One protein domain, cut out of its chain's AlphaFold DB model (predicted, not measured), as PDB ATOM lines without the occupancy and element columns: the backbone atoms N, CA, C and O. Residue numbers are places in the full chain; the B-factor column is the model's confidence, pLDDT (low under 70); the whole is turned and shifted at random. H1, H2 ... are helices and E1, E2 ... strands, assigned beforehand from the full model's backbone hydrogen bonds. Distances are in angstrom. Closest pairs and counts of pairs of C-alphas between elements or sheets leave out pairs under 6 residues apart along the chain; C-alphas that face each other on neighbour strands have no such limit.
ATOM      1  N   GLY A  29     217.237 234.439 230.155       58.25
ATOM      2  CA  GLY A  29     215.906 235.018 229.910       58.25
ATOM      3  C   GLY A  29     214.806 234.623 230.901       58.25
ATOM      4  O   GLY A  29     213.819 235.337 231.033       58.25
ATOM      5  N   GLN A  30     214.998 233.551 231.671       62.72
ATOM      6  CA  GLN A  30     213.996 233.075 232.633       62.72
ATOM      7  C   GLN A  30     213.747 234.054 233.794       62.72
ATOM      8  O   GLN A  30     212.634 234.134 234.296       62.72
ATOM      9  N   ARG A  31     214.752 234.846 234.200       62.84
ATOM     10  CA  ARG A  31     214.586 235.844 235.277       62.84
ATOM     11  C   ARG A  31     213.870 237.115 234.820       62.84
ATOM     12  O   ARG A  31     213.341 237.841 235.652       62.84
ATOM     13  N   ALA A  32     213.886 237.401 233.520       69.25
ATOM     14  CA  ALA A  32     213.215 238.573 232.971       69.25
ATOM     15  C   ALA A  32     211.694 238.368 232.927       69.25
ATOM     16  O   ALA A  32     210.950 239.291 233.239       69.25
ATOM     17  N   GLN A  33     211.241 237.152 232.608       77.12
ATOM     18  CA  GLN A  33     209.814 236.826 232.542       77.12
ATOM     19  C   GLN A  33     209.151 236.882 233.921       77.12
ATOM     20  O   GLN A  33     208.146 237.564 234.076       77.12
ATOM     21  N   SER A  34     209.781 236.297 234.947       78.31
ATOM     22  CA  SER A  34     209.240 236.349 236.311       78.31
ATOM     23  C   SER A  34     209.059 237.782 236.819       78.31
ATOM     24  O   SER A  34     208.058 238.095 237.448       78.31
ATOM     25  N   GLN A  35     210.002 238.681 236.517       83.44
ATOM     26  CA  GLN A  35     209.883 240.090 236.906       83.44
ATOM     27  C   GLN A  35     208.755 240.803 236.155       83.44
ATOM     28  O   GLN A  35     208.078 241.650 236.730       83.44
ATOM     29  N   GLN A  36     208.538 240.468 234.881       85.19
ATOM     30  CA  GLN A  36     207.428 241.025 234.110       85.19
ATOM     31  C   GLN A  36     206.080 240.596 234.688       85.19
ATOM     32  O   GLN A  36     205.224 241.454 234.892       85.19
ATOM     33  N   ASP A  37     205.914 239.314 235.014       87.75
ATOM     34  CA  ASP A  37     204.685 238.800 235.624       87.75
ATOM     35  C   ASP A  37     204.403 239.469 236.981       87.75
ATOM     36  O   ASP A  37     203.276 239.885 237.257       87.75
ATOM     37  N   GLU A  38     205.432 239.659 237.810       88.31
ATOM     38  CA  GLU A  38     205.307 240.348 239.100       88.31
ATOM     39  C   GLU A  38     204.888 241.820 238.950       88.31
ATOM     40  O   GLU A  38     204.023 242.306 239.686       88.31
ATOM     41  N   LEU A  39     205.459 242.534 237.976       89.44
ATOM     42  CA  LEU A  39     205.080 243.916 237.672       89.44
ATOM     43  C   LEU A  39     203.648 244.005 237.140       89.44
ATOM     44  O   LEU A  39     202.910 244.925 237.497       89.44
ATOM     45  N   MET A  40     203.239 243.045 236.312       91.06
ATOM     46  CA  MET A  40     201.872 242.964 235.810       91.06
ATOM     47  C   MET A  40     200.871 242.705 236.937       91.06
ATOM     48  O   MET A  40     199.822 243.346 236.958       91.06
ATOM     49  N   ALA A  41     201.200 241.840 237.900       92.25
ATOM     50  CA  ALA A  41     200.357 241.600 239.069       92.25
ATOM     51  C   ALA A  41     200.141 242.888 239.880       92.25
ATOM     52  O   ALA A  41     199.000 243.272 240.143       92.25
ATOM     53  N   GLN A  42     201.220 243.609 240.201       92.81
ATOM     54  CA  GLN A  42     201.133 244.883 240.922       92.81
ATOM     55  C   GLN A  42     200.343 245.943 240.146       92.81
ATOM     56  O   GLN A  42     199.476 246.617 240.705       92.81
ATOM     57  N   SER A  43     200.610 246.069 238.843       94.62
ATOM     58  CA  SER A  43     199.916 247.020 237.973       94.62
ATOM     59  C   SER A  43     198.416 246.731 237.903       94.62
ATOM     60  O   SER A  43     197.616 247.646 238.102       94.62
ATOM     61  N   HIS A  44     198.033 245.467 237.690       95.75
ATOM     62  CA  HIS A  44     196.632 245.050 237.642       95.75
ATOM     63  C   HIS A  44     195.918 245.355 238.957       95.75
ATOM     64  O   HIS A  44     194.867 245.995 238.959       95.75
ATOM     65  N   GLY A  45     196.519 244.980 240.089       95.69
ATOM     66  CA  GLY A  45     195.931 245.245 241.399       95.69
ATOM     67  C   GLY A  45     195.765 246.738 241.689       95.69
ATOM     68  O   GLY A  45     194.748 247.141 242.250       95.69
ATOM     69  N   GLY A  46     196.711 247.575 241.253       96.19
ATOM     70  CA  GLY A  46     196.600 249.030 241.362       96.19
ATOM     71  C   GLY A  46     195.429 249.604 240.557       96.19
ATOM     72  O   GLY A  46     194.696 250.455 241.062       96.19
ATOM     73  N   ILE A  47     195.208 249.113 239.332       96.19
ATOM     74  CA  ILE A  47     194.082 249.533 238.483       96.19
ATOM     75  C   ILE A  47     192.747 249.125 239.117       96.19
ATOM     76  O   ILE A  47     191.837 249.950 239.209       96.19
ATOM     77  N   VAL A  48     192.637 247.884 239.603       97.12
ATOM     78  CA  VAL A  48     191.434 247.402 240.301       97.12
ATOM     79  C   VAL A  48     191.165 248.257 241.537       97.12
ATOM     80  O   VAL A  48     190.053 248.751 241.708       97.12
ATOM     81  N   TYR A  49     192.182 248.510 242.365       96.75
ATOM     82  CA  TYR A  49     192.041 249.346 243.558       96.75
ATOM     83  C   TYR A  49     191.511 250.741 243.217       96.75
ATOM     84  O   TYR A  49     190.555 251.206 243.838       96.75
ATOM     85  N   GLN A  50     192.079 251.397 242.202       96.19
ATOM     86  CA  GLN A  50     191.617 252.710 241.750       96.19
ATOM     87  C   GLN A  50     190.172 252.676 241.246       96.19
ATOM     88  O   GLN A  50     189.399 253.578 241.564       96.19
ATOM     89  N   ALA A  51     189.773 251.639 240.509       96.69
ATOM     90  CA  ALA A  51     188.401 251.501 240.035       96.69
ATOM     91  C   ALA A  51     187.399 251.329 241.190       96.69
ATOM     92  O   ALA A  51     186.354 251.983 241.187       96.69
ATOM     93  N   VAL A  52     187.729 250.515 242.202       96.12
ATOM     94  CA  VAL A  52     186.902 250.359 243.413       96.12
ATOM     95  C   VAL A  52     186.801 251.692 244.159       96.12
ATOM     96  O   VAL A  52     185.704 252.115 244.517       96.12
ATOM     97  N   GLN A  53     187.920 252.403 244.337       95.06
ATOM     98  CA  GLN A  53     187.921 253.733 244.959       95.06
ATOM     99  C   GLN A  53     187.040 254.723 244.201       95.06
ATOM    100  O   GLN A  53     186.219 255.408 244.805       95.06
ATOM    101  N   ASN A  54     187.153 254.771 242.873       95.75
ATOM    102  CA  ASN A  54     186.336 255.649 242.041       95.75
ATOM    103  C   ASN A  54     184.841 255.361 242.205       95.75
ATOM    104  O   ASN A  54     184.045 256.298 242.231       95.75
ATOM    105  N   TYR A  55     184.451 254.092 242.352       95.50
ATOM    106  CA  TYR A  55     183.062 253.739 242.631       95.50
ATOM    107  C   TYR A  55     182.595 254.300 243.978       95.50
ATOM    108  O   TYR A  55     181.554 254.954 244.038       95.50
ATOM    109  N   LEU A  56     183.377 254.092 245.039       94.31
ATOM    110  CA  LEU A  56     183.041 254.553 246.390       94.31
ATOM    111  C   LEU A  56     182.981 256.086 246.467       94.31
ATOM    112  O   LEU A  56     182.086 256.640 247.099       94.31
ATOM    113  N   LEU A  57     183.860 256.783 245.743       93.81
ATOM    114  CA  LEU A  57     183.832 258.243 245.624       93.81
ATOM    115  C   LEU A  57     182.601 258.752 244.856       93.81
ATOM    116  O   LEU A  57     182.033 259.780 245.213       93.81
ATOM    117  N   GLN A  58     182.157 258.040 243.815       94.38
ATOM    118  CA  GLN A  58     180.938 258.388 243.073       94.38
ATOM    119  C   GLN A  58     179.658 258.061 243.849       94.38
ATOM    120  O   GLN A  58     178.606 258.653 243.597       94.38
ATOM    121  N   LYS A  59     179.722 257.083 244.757       92.38
ATOM    122  CA  LYS A  59     178.589 256.536 245.503       92.38
ATOM    123  C   LYS A  59     178.915 256.488 246.997       92.38
ATOM    124  O   LYS A  59     178.976 255.420 247.586       92.38
ATOM    125  N   VAL A  60     179.042 257.658 247.617       89.81
ATOM    126  CA  VAL A  60     179.471 257.801 249.025       89.81
ATOM    127  C   VAL A  60     178.602 257.065 250.058       89.81
ATOM    128  O   VAL A  60     179.088 256.718 251.123       89.81
ATOM    129  N   ASN A  61     177.333 256.781 249.739       91.81
ATOM    130  CA  ASN A  61     176.416 256.027 250.609       91.81
ATOM    131  C   ASN A  61     176.415 254.514 250.318       91.81
ATOM    132  O   ASN A  61     175.495 253.807 250.730       91.81
ATOM    133  N   LYS A  62     177.362 254.030 249.511       93.12
ATOM    134  CA  LYS A  62     177.462 252.635 249.084       93.12
ATOM    135  C   LYS A  62     178.721 251.995 249.637       93.12
ATOM    136  O   LYS A  62     179.757 252.632 249.787       93.12
ATOM    137  N   THR A  63     178.600 250.711 249.925       93.88
ATOM    138  CA  THR A  63     179.683 249.886 250.450       93.88
ATOM    139  C   THR A  63     180.408 249.165 249.323       93.88
ATOM    140  O   THR A  63     179.980 249.157 248.162       93.88
ATOM    141  N   VAL A  64     181.497 248.486 249.670       94.12
ATOM    142  CA  VAL A  64     182.185 247.594 248.735       94.12
ATOM    143  C   VAL A  64     181.308 246.384 248.372       94.12
ATOM    144  O   VAL A  64     181.390 245.888 247.254       94.12
ATOM    145  N   ASN A  65     180.394 245.953 249.246       94.56
ATOM    146  CA  ASN A  65     179.453 244.868 248.934       94.56
ATOM    147  C   ASN A  65     178.445 245.274 247.844       94.56
ATOM    148  O   ASN A  65     178.133 244.489 246.942       94.56
ATOM    149  N   ASP A  66     177.979 246.529 247.862       94.94
ATOM    150  CA  ASP A  66     177.170 247.067 246.763       94.94
ATOM    151  C   ASP A  66     177.965 247.075 245.450       94.94
ATOM    152  O   ASP A  66     177.433 246.729 244.396       94.94
ATOM    153  N   PHE A  67     179.243 247.461 245.514       95.81
ATOM    154  CA  PHE A  67     180.127 247.455 244.353       95.81
ATOM    155  C   PHE A  67     180.276 246.058 243.755       95.81
ATOM    156  O   PHE A  67     180.084 245.903 242.554       95.81
ATOM    157  N   VAL A  68     180.581 245.052 244.577       95.81
ATOM    158  CA  VAL A  68     180.719 243.647 244.162       95.81
ATOM    159  C   VAL A  68     179.490 243.193 243.376       95.81
ATOM    160  O   VAL A  68     179.621 242.583 242.316       95.81
ATOM    161  N   THR A  69     178.300 243.560 243.858       95.50
ATOM    162  CA  THR A  69     177.023 243.223 243.216       95.50
ATOM    163  C   THR A  69     176.876 243.908 241.856       95.50
ATOM    164  O   THR A  69     176.527 243.265 240.871       95.50
ATOM    165  N   VAL A  70     177.169 245.211 241.774       95.94
ATOM    166  CA  VAL A  70     177.058 245.994 240.528       95.94
ATOM    167  C   VAL A  70     178.116 245.590 239.498       95.94
ATOM    168  O   VAL A  70     177.837 245.559 238.303       95.94
ATOM    169  N   ALA A  71     179.325 245.276 239.955       95.50
ATOM    170  CA  ALA A  71     180.419 244.784 239.128       95.50
ATOM    171  C   ALA A  71     180.227 243.318 238.701       95.50
ATOM    172  O   ALA A  71     180.933 242.862 237.804       95.50
ATOM    173  N   GLY A  72     179.284 242.594 239.316       96.25
ATOM    174  CA  GLY A  72     179.010 241.192 239.016       96.25
ATOM    175  C   GLY A  72     180.177 240.268 239.362       96.25
ATOM    176  O   GLY A  72     180.431 239.314 238.629       96.25
ATOM    177  N   LEU A  73     180.921 240.566 240.434       96.38
ATOM    178  CA  LEU A  73     182.080 239.758 240.813       96.38
ATOM    179  C   LEU A  73     181.630 238.423 241.407       96.38
ATOM    180  O   LEU A  73     180.794 238.375 242.310       96.38
ATOM    181  N   ALA A  74     182.222 237.337 240.920       96.19
ATOM    182  CA  ALA A  74     182.030 236.013 241.492       96.19
ATOM    183  C   ALA A  74     182.849 235.857 242.780       96.19
ATOM    184  O   ALA A  74     183.880 236.509 242.953       96.19
ATOM    185  N   SER A  75     182.430 234.959 243.672       95.75
ATOM    186  CA  SER A  75     183.259 234.561 244.813       95.75
ATOM    187  C   SER A  75     184.565 233.929 244.329       95.75
ATOM    188  O   SER A  75     184.566 233.120 243.398       95.75
ATOM    189  N   ALA A  76     185.677 234.286 244.965       93.94
ATOM    190  CA  ALA A  76     186.975 233.730 244.616       93.94
ATOM    191  C   ALA A  76     187.064 232.253 245.027       93.94
ATOM    192  O   ALA A  76     186.749 231.889 246.160       93.94
ATOM    193  N   SER A  77     187.547 231.401 244.123       86.44
ATOM    194  CA  SER A  77     187.787 229.978 244.399       86.44
ATOM    195  C   SER A  77     189.175 229.693 244.977       86.44
ATOM    196  O   SER A  77     189.476 228.554 245.327       86.44
ATOM    197  N   SER A  78     190.055 230.695 245.018       85.81
ATOM    198  CA  SER A  78     191.437 230.547 245.463       85.81
ATOM    199  C   SER A  78     191.962 231.812 246.132       85.81
ATOM    200  O   SER A  78     191.533 232.929 245.843       85.81
ATOM    201  N   THR A  79     192.924 231.612 247.026       88.88
ATOM    202  CA  THR A  79     193.726 232.658 247.658       88.88
ATOM    203  C   THR A  79     195.204 232.377 247.440       88.88
ATOM    204  O   THR A  79     195.594 231.216 247.261       88.88
ATOM    205  N   PRO A  80     196.057 233.411 247.486       89.12
ATOM    206  CA  PRO A  80     197.487 233.182 247.469       89.12
ATOM    207  C   PRO A  80     197.931 232.399 248.719       89.12
ATOM    208  O   PRO A  80     197.414 232.642 249.817       89.12
ATOM    209  N   PRO A  81     198.931 231.506 248.602       84.94
ATOM    210  CA  PRO A  81     199.506 230.818 249.752       84.94
ATOM    211  C   PRO A  81     200.000 231.803 250.821       84.94
ATOM    212  O   PRO A  81     200.748 232.735 250.530       84.94
ATOM    213  N   GLY A  82     199.600 231.585 252.075       86.44
ATOM    214  CA  GLY A  82     200.006 232.428 253.206       86.44
ATOM    215  C   GLY A  82     199.270 233.768 253.317       86.44
ATOM    216  O   GLY A  82     199.621 234.571 254.181       86.44
ATOM    217  N   TYR A  83     198.262 234.020 252.478       90.00
ATOM    218  CA  TYR A  83     197.339 235.133 252.666       90.00
ATOM    219  C   TYR A  83     196.174 234.719 253.569       90.00
ATOM    220  O   TYR A  83     195.490 233.735 253.288       90.00
ATOM    221  N   THR A  84     195.933 235.490 254.629       90.75
ATOM    222  CA  THR A  84     194.774 235.313 255.514       90.75
ATOM    223  C   THR A  84     193.733 236.383 255.187       90.75
ATOM    224  O   THR A  84     194.011 237.561 255.429       90.75
ATOM    225  N   PRO A  85     192.560 236.004 254.652       90.81
ATOM    226  CA  PRO A  85     191.485 236.943 254.346       90.81
ATOM    227  C   PRO A  85     190.960 237.657 255.589       90.81
ATOM    228  O   PRO A  85     190.888 237.073 256.673       90.81
ATOM    229  N   ALA A  86     190.575 238.919 255.420       86.62
ATOM    230  CA  ALA A  86     189.892 239.709 256.438       86.62
ATOM    231  C   ALA A  86     188.360 239.585 256.355       86.62
ATOM    232  O   ALA A  86     187.677 239.917 257.328       86.62
ATOM    233  N   GLY A  87     187.820 239.118 255.230       91.19
ATOM    234  CA  GLY A  87     186.408 238.793 255.066       91.19
ATOM    235  C   GLY A  87     186.130 237.968 253.809       91.19
ATOM    236  O   GLY A  87     186.813 236.973 253.554       91.19
ATOM    237  N   ASP A  88     185.100 238.364 253.064       94.81
ATOM    238  CA  ASP A  88     184.658 237.688 251.849       94.81
ATOM    239  C   ASP A  88     185.585 238.012 250.678       94.81
ATOM    240  O   ASP A  88     186.048 239.142 250.507       94.81
ATOM    241  N   LEU A  89     185.839 237.008 249.845       95.88
ATOM    242  CA  LEU A  89     186.741 237.126 248.710       95.88
ATOM    243  C   LEU A  89     185.975 237.065 247.398       95.88
ATOM    244  O   LEU A  89     185.219 236.123 247.149       95.88
ATOM    245  N   TYR A  90     186.266 238.016 246.521       96.88
ATOM    246  CA  TYR A  90     185.683 238.096 245.188       96.88
ATOM    247  C   TYR A  90     186.773 238.096 244.121       96.88
ATOM    248  O   TYR A  90     187.820 238.715 244.297       96.88
ATOM    249  N   ASP A  91     186.548 237.396 243.015       96.38
ATOM    250  CA  ASP A  91     187.495 237.316 241.907       96.38
ATOM    251  C   ASP A  91     187.503 238.633 241.110       96.38
ATOM    252  O   ASP A  91     186.476 239.061 240.583       96.38
ATOM    253  N   CYS A  92     188.672 239.273 241.013       96.06
ATOM    254  CA  CYS A  92     188.911 240.474 240.200       96.06
ATOM    255  C   CYS A  92     189.860 240.221 239.018       96.06
ATOM    256  O   CYS A  92     190.447 241.152 238.458       96.06
ATOM    257  N   THR A  93     190.048 238.956 238.644       96.50
ATOM    258  CA  THR A  93     190.881 238.535 237.510       96.50
ATOM    259  C   THR A  93     190.181 238.842 236.187       96.50
ATOM    260  O   THR A  93     190.819 239.257 235.217       96.50
ATOM    261  N   ALA A  94     188.856 238.678 236.145       96.38
ATOM    262  CA  ALA A  94     188.049 239.035 234.989       96.38
ATOM    263  C   ALA A  94     187.987 240.559 234.799       96.38
ATOM    264  O   ALA A  94     188.015 241.331 235.762       96.38
ATOM    265  N   GLY A  95     187.892 240.988 233.539       96.38
ATOM    266  CA  GLY A  95     187.692 242.394 233.210       96.38
ATOM    267  C   GLY A  95     186.285 242.849 233.588       96.38
ATOM    268  O   GLY A  95     185.314 242.131 233.359       96.38
ATOM    269  N   VAL A  96     186.178 244.061 234.123       97.50
ATOM    270  CA  VAL A  96     184.904 244.665 234.529       97.50
ATOM    271  C   VAL A  96     184.744 246.021 233.871       97.50
ATOM    272  O   VAL A  96     185.699 246.787 233.734       97.50
ATOM    273  N   ASN A  97     183.509 246.336 233.489       96.75
ATOM    274  CA  ASN A  97     183.144 247.627 232.929       96.75
ATOM    275  C   ASN A  97     181.785 248.074 233.477       96.75
ATOM    276  O   ASN A  97     180.751 247.823 232.865       96.75
ATOM    277  N   VAL A  98     181.800 248.725 234.641       95.12
ATOM    278  CA  VAL A  98     180.596 249.339 235.224       95.12
ATOM    279  C   VAL A  98     180.325 250.680 234.547       95.12
ATOM    280  O   VAL A  98     179.191 250.987 234.187       95.12
ATOM    281  N   ASN A  99     181.370 251.496 234.376       94.50
ATOM    282  CA  ASN A  99     181.339 252.747 233.621       94.50
ATOM    283  C   ASN A  99     182.764 253.165 233.198       94.50
ATOM    284  O   ASN A  99     183.739 252.454 233.425       94.50
ATOM    285  N   THR A 100     182.913 254.348 232.593       92.31
ATOM    286  CA  THR A 100     184.205 254.846 232.086       92.31
ATOM    287  C   THR A 100     185.282 255.046 233.158       92.31
ATOM    288  O   THR A 100     186.466 254.922 232.841       92.31
ATOM    289  N   ALA A 101     184.889 255.331 234.401       91.50
ATOM    290  CA  ALA A 101     185.776 255.577 235.539       91.50
ATOM    291  C   ALA A 101     185.915 254.366 236.484       91.50
ATOM    292  O   ALA A 101     186.847 254.317 237.287       91.50
ATOM    293  N   VAL A 102     185.007 253.394 236.382       95.75
ATOM    294  CA  VAL A 102     184.954 252.160 237.174       95.75
ATOM    295  C   VAL A 102     185.032 250.977 236.212       95.75
ATOM    296  O   VAL A 102     184.027 250.367 235.836       95.75
ATOM    297  N   ARG A 103     186.255 250.703 235.758       96.75
ATOM    298  CA  ARG A 103     186.564 249.601 234.847       96.75
ATOM    299  C   ARG A 103     188.017 249.171 234.975       96.75
ATOM    300  O   ARG A 103     188.876 249.993 235.282       96.75
ATOM    301  N   TRP A 104     188.284 247.913 234.665       97.06
ATOM    302  CA  TRP A 104     189.632 247.374 234.517       97.06
ATOM    303  C   TRP A 104     189.639 246.263 233.458       97.06
ATOM    304  O   TRP A 104     188.615 245.607 233.245       97.06
ATOM    305  N   PRO A 105     190.763 246.071 232.749       96.94
ATOM    306  CA  PRO A 105     190.890 244.995 231.773       96.94
ATOM    307  C   PRO A 105     190.984 243.631 232.465       96.94
ATOM    308  O   PRO A 105     191.215 243.548 233.665       96.94
ATOM    309  N   GLN A 106     190.837 242.554 231.698       96.75
ATOM    310  CA  GLN A 106     191.149 241.217 232.197       96.75
ATOM    311  C   GLN A 106     192.637 241.123 232.565       96.75
ATOM    312  O   GLN A 106     193.488 241.629 231.827       96.75
ATOM    313  N   ALA A 107     192.940 240.460 233.681       94.88
ATOM    314  CA  ALA A 107     194.311 240.208 234.094       94.88
ATOM    315  C   ALA A 107     195.051 239.326 233.065       94.88
ATOM    316  O   ALA A 107     194.427 238.508 232.374       94.88
ATOM    317  N   PRO A 108     196.386 239.444 232.969       92.69
ATOM    318  CA  PRO A 108     197.200 238.502 232.210       92.69
ATOM    319  C   PRO A 108     197.001 237.050 232.678       92.69
ATOM    320  O   PRO A 108     196.699 236.831 233.849       92.69
ATOM    321  N   PRO A 109     197.220 236.038 231.816       90.69
ATOM    322  CA  PRO A 109     196.906 234.639 232.136       90.69
ATOM    323  C   PRO A 109     197.634 234.069 233.360       90.69
ATOM    324  O   PRO A 109     197.129 233.150 233.997       90.69
ATOM    325  N   SER A 110     198.824 234.590 233.663       90.56
ATOM    326  CA  SER A 110     199.649 234.200 234.809       90.56
ATOM    327  C   SER A 110     199.245 234.909 236.103       90.56
ATOM    328  O   SER A 110     199.661 234.487 237.176       90.56
ATOM    329  N   VAL A 111     198.438 235.970 236.029       92.75
ATOM    330  CA  VAL A 111     198.089 236.832 237.159       92.75
ATOM    331  C   VAL A 111     196.692 236.497 237.659       92.75
ATOM    332  O   VAL A 111     195.724 236.453 236.903       92.75
ATOM    333  N   ARG A 112     196.573 236.341 238.972       94.06
ATOM    334  CA  ARG A 112     195.302 236.228 239.683       94.06
ATOM    335  C   ARG A 112     195.065 237.446 240.549       94.06
ATOM    336  O   ARG A 112     196.012 238.093 241.003       94.06
ATOM    337  N   CYS A 113     193.796 237.746 240.784       95.31
ATOM    338  CA  CYS A 113     193.359 238.889 241.567       95.31
ATOM    339  C   CYS A 113     192.169 238.502 242.439       95.31
ATOM    340  O   CYS A 113     191.186 237.956 241.939       95.31
ATOM    341  N   VAL A 114     192.229 238.847 243.724       96.25
ATOM    342  CA  VAL A 114     191.077 238.809 244.624       96.25
ATOM    343  C   VAL A 114     190.873 240.144 245.319       96.25
ATOM    344  O   VAL A 114     191.820 240.832 245.706       96.25
ATOM    345  N   LEU A 115     189.607 240.495 245.480       96.31
ATOM    346  CA  LEU A 115     189.132 241.590 246.296       96.31
ATOM    347  C   LEU A 115     188.682 241.004 247.636       96.31
ATOM    348  O   LEU A 115     187.694 240.279 247.690       96.31
ATOM    349  N   ASP A 116     189.425 241.303 248.695       95.81
ATOM    350  CA  ASP A 116     189.102 240.922 250.070       95.81
ATOM    351  C   ASP A 116     188.296 242.040 250.713       95.81
ATOM    352  O   ASP A 116     188.793 243.159 250.848       95.81
ATOM    353  N   VAL A 117     187.049 241.752 251.062       95.06
ATOM    354  CA  VAL A 117     186.071 242.715 251.558       95.06
ATOM    355  C   VAL A 117     185.670 242.316 252.969       95.06
ATOM    356  O   VAL A 117     185.285 241.177 253.212       95.06
ATOM    357  N   SER A 118     185.736 243.243 253.926       93.56
ATOM    358  CA  SER A 118     185.266 242.947 255.283       93.56
ATOM    359  C   SER A 118     183.777 242.597 255.279       93.56
ATOM    360  O   SER A 118     183.027 243.098 254.448       93.56
ATOM    361  N   ALA A 119     183.316 241.807 256.253       87.12
ATOM    362  CA  ALA A 119     181.908 241.393 256.333       87.12
ATOM    363  C   ALA A 119     180.911 242.576 256.289       87.12
ATOM    364  O   ALA A 119     179.835 242.474 255.706       87.12
ATOM    365  N   ALA A 120     181.286 243.727 256.861       85.50
ATOM    366  CA  ALA A 120     180.477 244.949 256.839       85.50
ATOM    367  C   ALA A 120     180.574 245.754 255.521       85.50
ATOM    368  O   ALA A 120     179.854 246.729 255.341       85.50
ATOM    369  N   GLY A 121     181.476 245.395 254.602       87.38
ATOM    370  CA  GLY A 121     181.710 246.118 253.347       87.38
ATOM    371  C   GLY A 121     182.428 247.463 253.513       87.38
ATOM    372  O   GLY A 121     182.532 248.224 252.552       87.38
ATOM    373  N   GLU A 122     182.912 247.760 254.720       88.25
ATOM    374  CA  GLU A 122     183.571 249.021 255.087       88.25
ATOM    375  C   GLU A 122     185.058 249.036 254.735       88.25
ATOM    376  O   GLU A 122     185.678 250.092 254.643       88.25
ATOM    377  N   ARG A 123     185.676 247.867 254.577       91.25
ATOM    378  CA  ARG A 123     187.104 247.749 254.290       91.25
ATOM    379  C   ARG A 123     187.299 246.840 253.106       91.25
ATOM    380  O   ARG A 123     186.598 245.841 252.977       91.25
ATOM    381  N   PHE A 124     188.298 247.157 252.295       94.81
ATOM    382  CA  PHE A 124     188.733 246.239 251.260       94.81
ATOM    383  C   PHE A 124     190.239 246.266 251.046       94.81
ATOM    384  O   PHE A 124     190.914 247.260 251.342       94.81
ATOM    385  N   ALA A 125     190.753 245.165 250.514       95.12
ATOM    386  CA  ALA A 125     192.106 245.019 250.016       95.12
ATOM    387  C   ALA A 125     192.065 244.370 248.632       95.12
ATOM    388  O   ALA A 125     191.285 243.452 248.397       95.12
ATOM    389  N   VAL A 126     192.926 244.828 247.726       96.06
ATOM    390  CA  VAL A 126     193.135 244.148 246.444       96.06
ATOM    391  C   VAL A 126     194.411 243.339 246.547       96.06
ATOM    392  O   VAL A 126     195.473 243.880 246.856       96.06
ATOM    393  N   VAL A 127     194.310 242.044 246.291       95.00
ATOM    394  CA  VAL A 127     195.417 241.104 246.423       95.00
ATOM    395  C   VAL A 127     195.643 240.429 245.086       95.00
ATOM    396  O   VAL A 127     194.731 239.828 244.528       95.00
ATOM    397  N   THR A 128     196.862 240.507 244.572       95.06
ATOM    398  CA  THR A 128     197.242 239.853 243.316       95.06
ATOM    399  C   THR A 128     198.435 238.946 243.515       95.06
ATOM    400  O   THR A 128     199.309 239.246 244.327       95.06
ATOM    401  N   TRP A 129     198.525 237.881 242.737       93.56
ATOM    402  CA  TRP A 129     199.680 236.990 242.731       93.56
ATOM    403  C   TRP A 129     199.860 236.373 241.350       93.56
ATOM    404  O   TRP A 129     198.979 236.472 240.495       93.56
ATOM    405  N   VAL A 130     201.015 235.750 241.145       91.69
ATOM    406  CA  VAL A 130     201.322 235.011 239.920       91.69
ATOM    407  C   VAL A 130     201.130 233.519 240.192       91.69
ATOM    408  O   VAL A 130     201.669 232.989 241.168       91.69
ATOM    409  N   ASP A 131     200.357 232.830 239.356       85.75
ATOM    410  CA  ASP A 131     200.158 231.383 239.464       85.75
ATOM    411  C   ASP A 131     201.500 230.644 239.328       85.75
ATOM    412  O   ASP A 131     202.332 230.951 238.477       85.75
ATOM    413  N   GLY A 132     201.732 229.659 240.199       78.50
ATOM    414  CA  GLY A 132     202.986 228.897 240.236       78.50
ATOM    415  C   GLY A 132     204.124 229.557 241.027       78.50
ATOM    416  O   GLY A 132     205.125 228.894 241.303       78.50
ATOM    417  N   HIS A 133     203.969 230.808 241.476       77.31
ATOM    418  CA  HIS A 133     204.907 231.444 242.403       77.31
ATOM    419  C   HIS A 133     204.489 231.170 243.853       77.31
ATOM    420  O   HIS A 133     203.446 231.600 244.331       77.31
ATOM    421  N   ILE A 134     205.328 230.434 244.584       62.06
ATOM    422  CA  ILE A 134     204.954 229.806 245.866       62.06
ATOM    423  C   ILE A 134     204.842 230.826 247.025       62.06
ATOM    424  O   ILE A 134     204.361 230.472 248.099       62.06
ATOM    425  N   LYS A 135     205.318 232.074 246.867       63.00
ATOM    426  CA  LYS A 135     205.482 233.009 248.004       63.00
ATOM    427  C   LYS A 135     205.268 234.502 247.731       63.00
ATOM    428  O   LYS A 135     205.479 235.295 248.645       63.00
ATOM    429  N   THR A 136     204.872 234.910 246.531       79.88
ATOM    430  CA  THR A 136     204.721 236.336 246.209       79.88
ATOM    431  C   THR A 136     203.267 236.670 245.921       79.88
ATOM    432  O   THR A 136     202.746 236.425 244.837       79.88
ATOM    433  N   TYR A 137     202.611 237.246 246.926       88.62
ATOM    434  CA  TYR A 137     201.387 238.006 246.735       88.62
ATOM    435  C   TYR A 137     201.659 239.478 247.017       88.62
ATOM    436  O   TYR A 137     202.533 239.836 247.809       88.62
ATOM    437  N   TYR A 138     200.877 240.331 246.374       89.62
ATOM    438  CA  TYR A 138     200.969 241.776 246.479       89.62
ATOM    439  C   TYR A 138     199.633 242.301 246.969       89.62
ATOM    440  O   TYR A 138     198.593 242.000 246.388       89.62
ATOM    441  N   VAL A 139     199.662 243.082 248.046       89.12
ATOM    442  CA  VAL A 139     198.490 243.811 248.534       89.12
ATOM    443  C   VAL A 139     198.546 245.210 247.931       89.12
ATOM    444  O   VAL A 139     199.233 246.092 248.446       89.12
ATOM    445  N   ASN A 140     197.843 245.412 246.821       85.75
ATOM    446  CA  ASN A 140     197.883 246.640 246.025       85.75
ATOM    447  C   ASN A 140     196.880 247.680 246.539       85.75
ATOM    448  O   ASN A 140     196.038 248.182 245.801       85.75
ATOM    449  N   GLY A 141     196.981 247.991 247.831       77.31
ATOM    450  CA  GLY A 141     196.131 248.963 248.512       77.31
ATOM    451  C   GLY A 141     195.175 248.339 249.526       77.31
ATOM    452  O   GLY A 141     194.762 247.182 249.421       77.31
ATOM    453  N   ARG A 142     194.844 249.138 250.543       79.56
ATOM    454  CA  ARG A 142     193.843 248.847 251.574       79.56
ATOM    455  C   ARG A 142     193.086 250.123 251.892       79.56
ATOM    456  O   ARG A 142     193.715 251.157 252.104       79.56
ATOM    457  N   ALA A 143     191.767 250.037 251.975       74.31
ATOM    458  CA  ALA A 143     190.930 251.174 252.335       74.31
ATOM    459  C   ALA A 143     189.979 250.855 253.481       74.31
ATOM    460  O   ALA A 143     189.622 249.699 253.711       74.31
ATOM    461  N   VAL A 144     189.593 251.914 254.188       73.06
ATOM    462  CA  VAL A 144     188.586 251.914 255.247       73.06
ATOM    463  C   VAL A 144     187.639 253.069 254.953       73.06
ATOM    464  O   VAL A 144     188.079 254.216 254.893       73.06
ATOM    465  N   LEU A 145     186.370 252.754 254.738       69.38
ATOM    466  CA  LEU A 145     185.275 253.709 254.680       69.38
ATOM    467  C   LEU A 145     185.032 254.200 256.113       69.38
ATOM    468  O   LEU A 145     184.910 253.388 257.028       69.38
TER     469      LEU A 145
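AT A GLANCE: This is residues 29 to 145 of the 146 residues of an uncharacterized protein of Oceanithermus profundus (strain DSM 14977 / NBRC 100410 / VKM B-2274 / 506) (UniProt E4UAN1). What does the model look like? A twisted sheet of four antiparallel strands, in the order E1 E2 E3 E4, is covered on one face by the long helix H1, in two layers, while the short H2 only grazes the sheet. What is it built of? The printed part has 117 residues, with two named helices followed by four named strands, in a mixed class. It is compact, with a radius of gyration of the C-alphas of 13.8 A and spans of 49 by 30 by 21 A.

HOW THE PARTS SIT: How do the strands pair? E1, residues 88 to 91, E2, residues 111 to 117, E3, residues 123 to 130, and E4, residues 137 to 144, form a meander, each strand the antiparallel neighbour of the one before. Within hydrogen-bond range are N 90 and O 115 at 2.9 A, N 114 and O 127 at 2.8 A, and N 128 and O 138 at 2.9 A. Where are the helices? H1, residues 30 to 58, is on the sheet at a height of 7.5 A and runs along the strands, at 16 degrees to E3 on the local plane; its closest C-alphas to E3 are Ala 41 and Thr 128, 5.5 A. H2, residues 64 to 71, touches H1 residues 52 to 56 alone, about perpendicular at 78 degrees, with Tyr 55 and Phe 67 the closest C-alphas at 7.1 A. Are the helix backbones complete? Every O i to N i+4 pair is within hydrogen-bond range in H2, and 23 of 25 in H1.

IN THESE COORDINATES: Where does H1 run? It spans 42.9 A, from C-alpha 30 at (213.996, 233.075, 232.633) to C-alpha 58 at (180.938, 258.388, 243.073). How long are the longer strands? E3 measures 23.9 A, and E4 measures 20.7 A, bends by 52 degrees at residue 140 and ends with C-alpha 144 at (188.586, 251.914, 255.247).

THE WHOLE: Which links are long? Those from H2 to E1, 16 residues, and from E1 to E2, 19 residues, are long; the printed part has no cut. Where is confidence low? Residues 29 to 32, 134 to 135 and 145 are under 70.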